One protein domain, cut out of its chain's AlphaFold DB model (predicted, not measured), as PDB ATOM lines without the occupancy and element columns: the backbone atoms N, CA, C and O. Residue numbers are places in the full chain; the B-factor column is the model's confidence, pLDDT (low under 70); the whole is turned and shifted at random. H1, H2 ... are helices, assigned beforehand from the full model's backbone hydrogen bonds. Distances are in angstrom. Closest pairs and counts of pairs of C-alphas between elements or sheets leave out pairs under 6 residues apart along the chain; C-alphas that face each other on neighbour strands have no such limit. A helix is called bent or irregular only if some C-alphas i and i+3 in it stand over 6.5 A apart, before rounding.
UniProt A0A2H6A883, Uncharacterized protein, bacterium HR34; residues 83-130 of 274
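Overview. This is residues 83 to 130 of the 274 residues of an uncharacterized protein of bacterium HR34 (UniProt A0A2H6A883). The model is a helical hairpin with unequal legs and few contacts between them: the shorter H1 runs one way, the chain turns at residues 103 to 105, and the longer H2 folds back the opposite way, its second arm H2b reaching past the beginning of H1. H2 is bent, and residues 83 to 90, with no named element, make a loop that leads into H1. The printed part has 48 residues, with two named helices in the order H1, H2 and no named strand: all helix, its named elements being helices. It is only just compact, close to loose, with a radius of gyration of the C-alphas of 11.2 A, and only just elongated, spanning 36 by 18 by 11 A.

Along the chain. After residues 83 to 90 comes H1, residues 91 to 102, 15.7 A long, beginning at C-alpha 91 (147.426, 50.966, 154.476). H1 is irregular, but only just: C-alphas 98 and 101 are 6.7 A apart. H2, residues 106 to 130, was assigned as one helix by its hydrogen bonds but is bent: C-alphas 115 and 118 are 6.7 A apart. Its arms are H2a, residues 106 to 115, 14.3 A, and H2b, residues 118 to 130, 17.9 A, ending at C-alpha 130 (130.869, 47.443, 149.297).

Arrangement. H1 and H2a form a helical hairpin and only just touch, with 3 pairs of C-alphas within 8 A; H1 does so with residues 99 to 100 alone. Their closest C-alphas, of Leu 99 and Leu 109, are 6.9 A apart. They run opposite ways at a steep tilt of 40 degrees. H1 and H2b are close but not clearly touching, the closest C-alphas, of Leu 91 and Val 121, being 8.0 A apart; they run opposite ways at a shallow tilt of 5 degrees. H2a and H2b stand at a steep tilt of 40 degrees. Every O i to N i+4 pair is within hydrogen-bond range in H2a and H2b, but 5 of 8 in H1.

Size, cuts and confidence. The C-alphas farthest apart, of Ser 105 and Tyr 130, are 35.6 A apart. The link from H1 to H2 is tight. The printed part has no cut; its mean pLDDT is 90.7, and no printed residue is under 70.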
ATOM      1  N   LYS A  83     134.637  42.892 157.356       85.69
ATOM      2  CA  LYS A  83     135.640  43.218 158.364       85.69
ATOM      3  C   LYS A  83     136.650  44.157 157.739       85.69
ATOM      4  O   LYS A  83     137.356  43.788 156.802       85.69
ATOM      5  N   TRP A  84     136.714  45.363 158.281       81.50
ATOM      6  CA  TRP A  84     137.788  46.287 157.965       81.50
ATOM      7  C   TRP A  84     139.100  45.701 158.487       81.50
ATOM      8  O   TRP A  84     139.233  45.449 159.680       81.50
ATOM      9  N   GLY A  85     140.049  45.445 157.586       77.81
ATOM     10  CA  GLY A  85     141.397  45.012 157.967       77.81
ATOM     11  C   GLY A  85     142.309  46.182 158.343       77.81
ATOM     12  O   GLY A  85     143.178  46.049 159.202       77.81
ATOM     13  N   VAL A  86     142.096  47.341 157.714       80.06
ATOM     14  CA  VAL A  86     142.878  48.565 157.919       80.06
ATOM     15  C   VAL A  86     141.956  49.779 157.836       80.06
ATOM     16  O   VAL A  86     140.960  49.766 157.111       80.06
ATOM     17  N   VAL A  87     142.293  50.831 158.583       81.12
ATOM     18  CA  VAL A  87     141.638  52.138 158.474       81.12
ATOM     19  C   VAL A  87     141.936  52.744 157.097       81.12
ATOM     20  O   VAL A  87     143.061  52.687 156.603       81.12
ATOM     21  N   GLN A  88     140.926  53.330 156.458       78.12
ATOM     22  CA  GLN A  88     141.093  53.973 155.155       78.12
ATOM     23  C   GLN A  88     142.152  55.082 155.204       78.12
ATOM     24  O   GLN A  88     142.097  55.949 156.069       78.12
ATOM     25  N   GLY A  89     143.085  55.051 154.248       82.06
ATOM     26  CA  GLY A  89     144.218  55.982 154.163       82.06
ATOM     27  C   GLY A  89     145.478  55.532 154.910       82.06
ATOM     28  O   GLY A  89     146.538  56.106 154.702       82.06
ATOM     29  N   GLU A  90     145.404  54.470 155.717       86.06
ATOM     30  CA  GLU A  90     146.501  54.056 156.605       86.06
ATOM     31  C   GLU A  90     147.256  52.808 156.116       86.06
ATOM     32  O   GLU A  90     148.195  52.360 156.775       86.06
ATOM     33  N   LEU A  91     146.861  52.226 154.974       88.31
ATOM     34  CA  LEU A  91     147.426  50.966 154.476       88.31
ATOM     35  C   LEU A  91     148.933  51.053 154.219       88.31
ATOM     36  O   LEU A  91     149.672  50.190 154.686       88.31
ATOM     37  N   ASP A  92     149.389  52.096 153.525       90.31
ATOM     38  CA  ASP A  92     150.814  52.272 153.228       90.31
ATOM     39  C   ASP A  92     151.638  52.431 154.513       90.31
ATOM     40  O   ASP A  92     152.589  51.683 154.751       90.31
ATOM     41  N   ARG A  93     151.194  53.318 155.417       90.44
ATOM     42  CA  ARG A  93     151.841  53.500 156.722       90.44
ATOM     43  C   ARG A  93     151.935  52.177 157.474       90.44
ATOM     44  O   ARG A  93     153.001  51.862 157.998       90.44
ATOM     45  N   LYS A  94     150.852  51.393 157.501       88.81
ATOM     46  CA  LYS A  94     150.818  50.088 158.166       88.81
ATOM     47  C   LYS A  94     151.829  49.115 157.562       88.81
ATOM     48  O   LYS A  94     152.589  48.498 158.308       88.81
ATOM     49  N   ILE A  95     151.905  49.023 156.232       92.50
ATOM     50  CA  ILE A  95     152.899  48.191 155.532       92.50
ATOM     51  C   ILE A  95     154.319  48.600 155.945       92.50
ATOM     52  O   ILE A  95     155.127  47.746 156.321       92.50
ATOM     53  N   GLN A  96     154.614  49.900 155.949       94.62
ATOM     54  CA  GLN A  96     155.931  50.409 156.326       94.62
ATOM     55  C   GLN A  96     156.281  50.098 157.788       94.62
ATOM     56  O   GLN A  96     157.375  49.604 158.074       94.62
ATOM     57  N   THR A  97     155.369  50.367 158.726       91.19
ATOM     58  CA  THR A  97     155.656  50.247 160.164       91.19
ATOM     59  C   THR A  97     155.573  48.822 160.691       91.19
ATOM     60  O   THR A  97     156.235  48.503 161.678       91.19
ATOM     61  N   GLU A  98     154.755  47.960 160.083       88.62
ATOM     62  CA  GLU A  98     154.513  46.610 160.593       88.62
ATOM     63  C   GLU A  98     155.249  45.520 159.820       88.62
ATOM     64  O   GLU A  98     155.589  44.504 160.430       88.62
ATOM     65  N   LEU A  99     155.540  45.717 158.528       90.31
ATOM     66  CA  LEU A  99     156.224  44.724 157.694       90.31
ATOM     67  C   LEU A  99     157.651  45.154 157.364       90.31
ATOM     68  O   LEU A  99     158.582  44.523 157.863       90.31
ATOM     69  N   VAL A 100     157.820  46.228 156.584       93.38
ATOM     70  CA  VAL A 100     159.113  46.617 155.985       93.38
ATOM     71  C   VAL A 100     160.169  46.886 157.055       93.38
ATOM     72  O   VAL A 100     161.207  46.235 157.084       93.38
ATOM     73  N   ARG A 101     159.888  47.789 157.999       93.62
ATOM     74  CA  ARG A 101     160.870  48.202 159.021       93.62
ATOM     75  C   ARG A 101     161.097  47.166 160.127       93.62
ATOM     76  O   ARG A 101     161.993  47.345 160.943       93.62
ATOM     77  N   LYS A 102     160.278  46.109 160.185       91.94
ATOM     78  CA  LYS A 102     160.313  45.081 161.242       91.94
ATOM     79  C   LYS A 102     160.802  43.717 160.765       91.94
ATOM     80  O   LYS A 102     160.915  42.810 161.580       91.94
ATOM     81  N   THR A 103     161.052  43.547 159.468       91.75
ATOM     82  CA  THR A 103     161.389  42.240 158.900       91.75
ATOM     83  C   THR A 103     162.601  42.367 157.990       91.75
ATOM     84  O   THR A 103     162.491  42.896 156.892       91.75
ATOM     85  N   TYR A 104     163.753  41.862 158.435       94.00
ATOM     86  CA  TYR A 104     164.961  41.793 157.604       94.00
ATOM     87  C   TYR A 104     165.046  40.475 156.814       94.00
ATOM     88  O   TYR A 104     165.621  40.431 155.731       94.00
ATOM     89  N   SER A 105     164.459  39.387 157.337       97.06
ATOM     90  CA  SER A 105     164.456  38.077 156.680       97.06
ATOM     91  C   SER A 105     163.406  38.018 155.575       97.06
ATOM     92  O   SER A 105     162.206  38.129 155.832       97.06
ATOM     93  N   TYR A 106     163.850  37.761 154.345       95.69
ATOM     94  CA  TYR A 106     162.965  37.635 153.188       95.69
ATOM     95  C   TYR A 106     161.902  36.539 153.374       95.69
ATOM     96  O   TYR A 106     160.719  36.771 153.136       95.69
ATOM     97  N   ASN A 107     162.286  35.367 153.888       97.00
ATOM     98  CA  ASN A 107     161.344  34.264 154.105       97.00
ATOM     99  C   ASN A 107     160.265  34.628 155.136       97.00
ATOM    100  O   ASN A 107     159.086  34.321 154.941       97.00
ATOM    101  N   GLN A 108     160.641  35.338 156.206       94.69
ATOM    102  CA  GLN A 108     159.673  35.852 157.176       94.69
ATOM    103  C   GLN A 108     158.764  36.917 156.554       94.69
ATOM    104  O   GLN A 108     157.560  36.900 156.804       94.69
ATOM    105  N   LEU A 109     159.303  37.807 155.712       95.38
ATOM    106  CA  LEU A 109     158.519  38.826 155.013       95.38
ATOM    107  C   LEU A 109     157.443  38.180 154.135       95.38
ATOM    108  O   LEU A 109     156.265  38.518 154.261       95.38
ATOM    109  N   ILE A 110     157.824  37.206 153.304       95.81
ATOM    110  CA  ILE A 110     156.890  36.474 152.441       95.81
ATOM    111  C   ILE A 110     155.827  35.736 153.259       95.81
ATOM    112  O   ILE A 110     154.650  35.771 152.896       95.81
ATOM    113  N   SER A 111     156.207  35.111 154.378       94.50
ATOM    114  CA  SER A 111     155.252  34.466 155.285       94.50
ATOM    115  C   SER A 111     154.223  35.470 155.821       94.50
ATOM    116  O   SER A 111     153.024  35.284 155.618       94.50
ATOM    117  N   ARG A 112     154.676  36.603 156.379       92.44
ATOM    118  CA  ARG A 112     153.802  37.647 156.949       92.44
ATOM    119  C   ARG A 112     152.892  38.306 155.910       92.44
ATOM    120  O   ARG A 112     151.759  38.665 156.232       92.44
ATOM    121  N   ILE A 113     153.347  38.443 154.662       93.38
ATOM    122  CA  ILE A 113     152.498  38.918 153.559       93.38
ATOM    123  C   ILE A 113     151.323  37.956 153.344       93.38
ATOM    124  O   ILE A 113     150.174  38.397 153.263       93.38
ATOM    125  N   LYS A 114     151.596  36.648 153.285       92.25
ATOM    126  CA  LYS A 114     150.578  35.620 153.025       92.25
ATOM    127  C   LYS A 114     149.621  35.434 154.203       92.25
ATOM    128  O   LYS A 114     148.420  35.311 153.986       92.25
ATOM    129  N   THR A 115     150.127  35.422 155.435       87.50
ATOM    130  CA  THR A 115     149.317  35.119 156.626       87.50
ATOM    131  C   THR A 115     148.536  36.324 157.145       87.50
ATOM    132  O   THR A 115     147.407  36.163 157.610       87.50
ATOM    133  N   ASN A 116     149.097  37.535 157.049       85.38
ATOM    134  CA  ASN A 116     148.526  38.737 157.663       85.38
ATOM    135  C   ASN A 116     148.067  39.752 156.611       85.38
ATOM    136  O   ASN A 116     146.866  39.998 156.491       85.38
ATOM    137  N   LEU A 117     148.999  40.307 155.822       90.38
ATOM    138  CA  LEU A 117     148.703  41.441 154.935       90.38
ATOM    139  C   LEU A 117     147.601  41.115 153.925       90.38
ATOM    140  O   LEU A 117     146.702  41.926 153.717       90.38
ATOM    141  N   TYR A 118     147.645  39.922 153.325       91.31
ATOM    142  CA  TYR A 118     146.645  39.494 152.352       91.31
ATOM    143  C   TYR A 118     145.221  39.583 152.914       91.31
ATOM    144  O   TYR A 118     144.341  40.160 152.277       91.31
ATOM    145  N   ASN A 119     144.993  39.060 154.121       89.69
ATOM    146  CA  ASN A 119     143.672  39.058 154.746       89.69
ATOM    147  C   ASN A 119     143.197  40.475 155.087       89.69
ATOM    148  O   ASN A 119     142.021  40.796 154.903       89.69
ATOM    149  N   GLU A 120     144.107  41.339 155.535       89.94
ATOM    150  CA  GLU A 120     143.784  42.726 155.861       89.94
ATOM    151  C   GLU A 120     143.459  43.563 154.622       89.94
ATOM    152  O   GLU A 120     142.447  44.267 154.606       89.94
ATOM    153  N   VAL A 121     144.274  43.450 153.568       92.31
ATOM    154  CA  VAL A 121     144.043  44.113 152.277       92.31
ATOM    155  C   VAL A 121     142.750  43.605 151.657       92.31
ATOM    156  O   VAL A 121     141.920  44.409 151.238       92.31
ATOM    157  N   LYS A 122     142.521  42.286 151.664       93.00
ATOM    158  CA  LYS A 122     141.269  41.681 151.196       93.00
ATOM    159  C   LYS A 122     140.062  42.261 151.934       93.00
ATOM    160  O   LYS A 122     139.107  42.685 151.288       93.00
ATOM    161  N   GLY A 123     140.106  42.315 153.268       92.38
ATOM    162  CA  GLY A 123     139.037  42.897 154.083       92.38
ATOM    163  C   GLY A 123     138.802  44.377 153.772       92.38
ATOM    164  O   GLY A 123     137.666  44.788 153.544       92.38
ATOM    165  N   TYR A 124     139.877  45.165 153.686       92.69
ATOM    166  CA  TYR A 124     139.820  46.586 153.342       92.69
ATOM    167  C   TYR A 124     139.207  46.840 151.957       92.69
ATOM    168  O   TYR A 124     138.315  47.680 151.832       92.69
ATOM    169  N   VAL A 125     139.645  46.107 150.928       93.81
ATOM    170  CA  VAL A 125     139.149  46.264 149.552       93.81
ATOM    171  C   VAL A 125     137.673  45.888 149.467       93.81
ATOM    172  O   VAL A 125     136.890  46.671 148.939       93.81
ATOM    173  N   ILE A 126     137.265  44.748 150.040       95.38
ATOM    174  CA  ILE A 126     135.856  44.320 150.047       95.38
ATOM    175  C   ILE A 126     134.982  45.342 150.783       95.38
ATOM    176  O   ILE A 126     133.942  45.740 150.262       95.38
ATOM    177  N   ALA A 127     135.400  45.798 151.969       93.75
ATOM    178  CA  ALA A 127     134.644  46.769 152.755       93.75
ATOM    179  C   ALA A 127     134.534  48.131 152.049       93.75
ATOM    180  O   ALA A 127     133.462  48.737 152.042       93.75
ATOM    181  N   SER A 128     135.619  48.603 151.430       93.88
ATOM    182  CA  SER A 128     135.637  49.870 150.686       93.88
ATOM    183  C   SER A 128     134.774  49.790 149.429       93.88
ATOM    184  O   SER A 128     133.949  50.669 149.198       93.88
ATOM    185  N   TRP A 129     134.903  48.704 148.661       96.56
ATOM    186  CA  TRP A 129     134.101  48.439 147.465       96.56
ATOM    187  C   TRP A 129     132.610  48.328 147.800       96.56
ATOM    188  O   TRP A 129     131.789  48.989 147.169       96.56
ATOM    189  N   TYR A 130     132.254  47.567 148.842       96.75
ATOM    190  CA  TYR A 130     130.869  47.443 149.297       96.75
ATOM    191  C   TYR A 130     130.295  48.802 149.693       96.75
ATOM    192  O   TYR A 130     129.191  49.152 149.280       96.75
TER     193      TYR A 130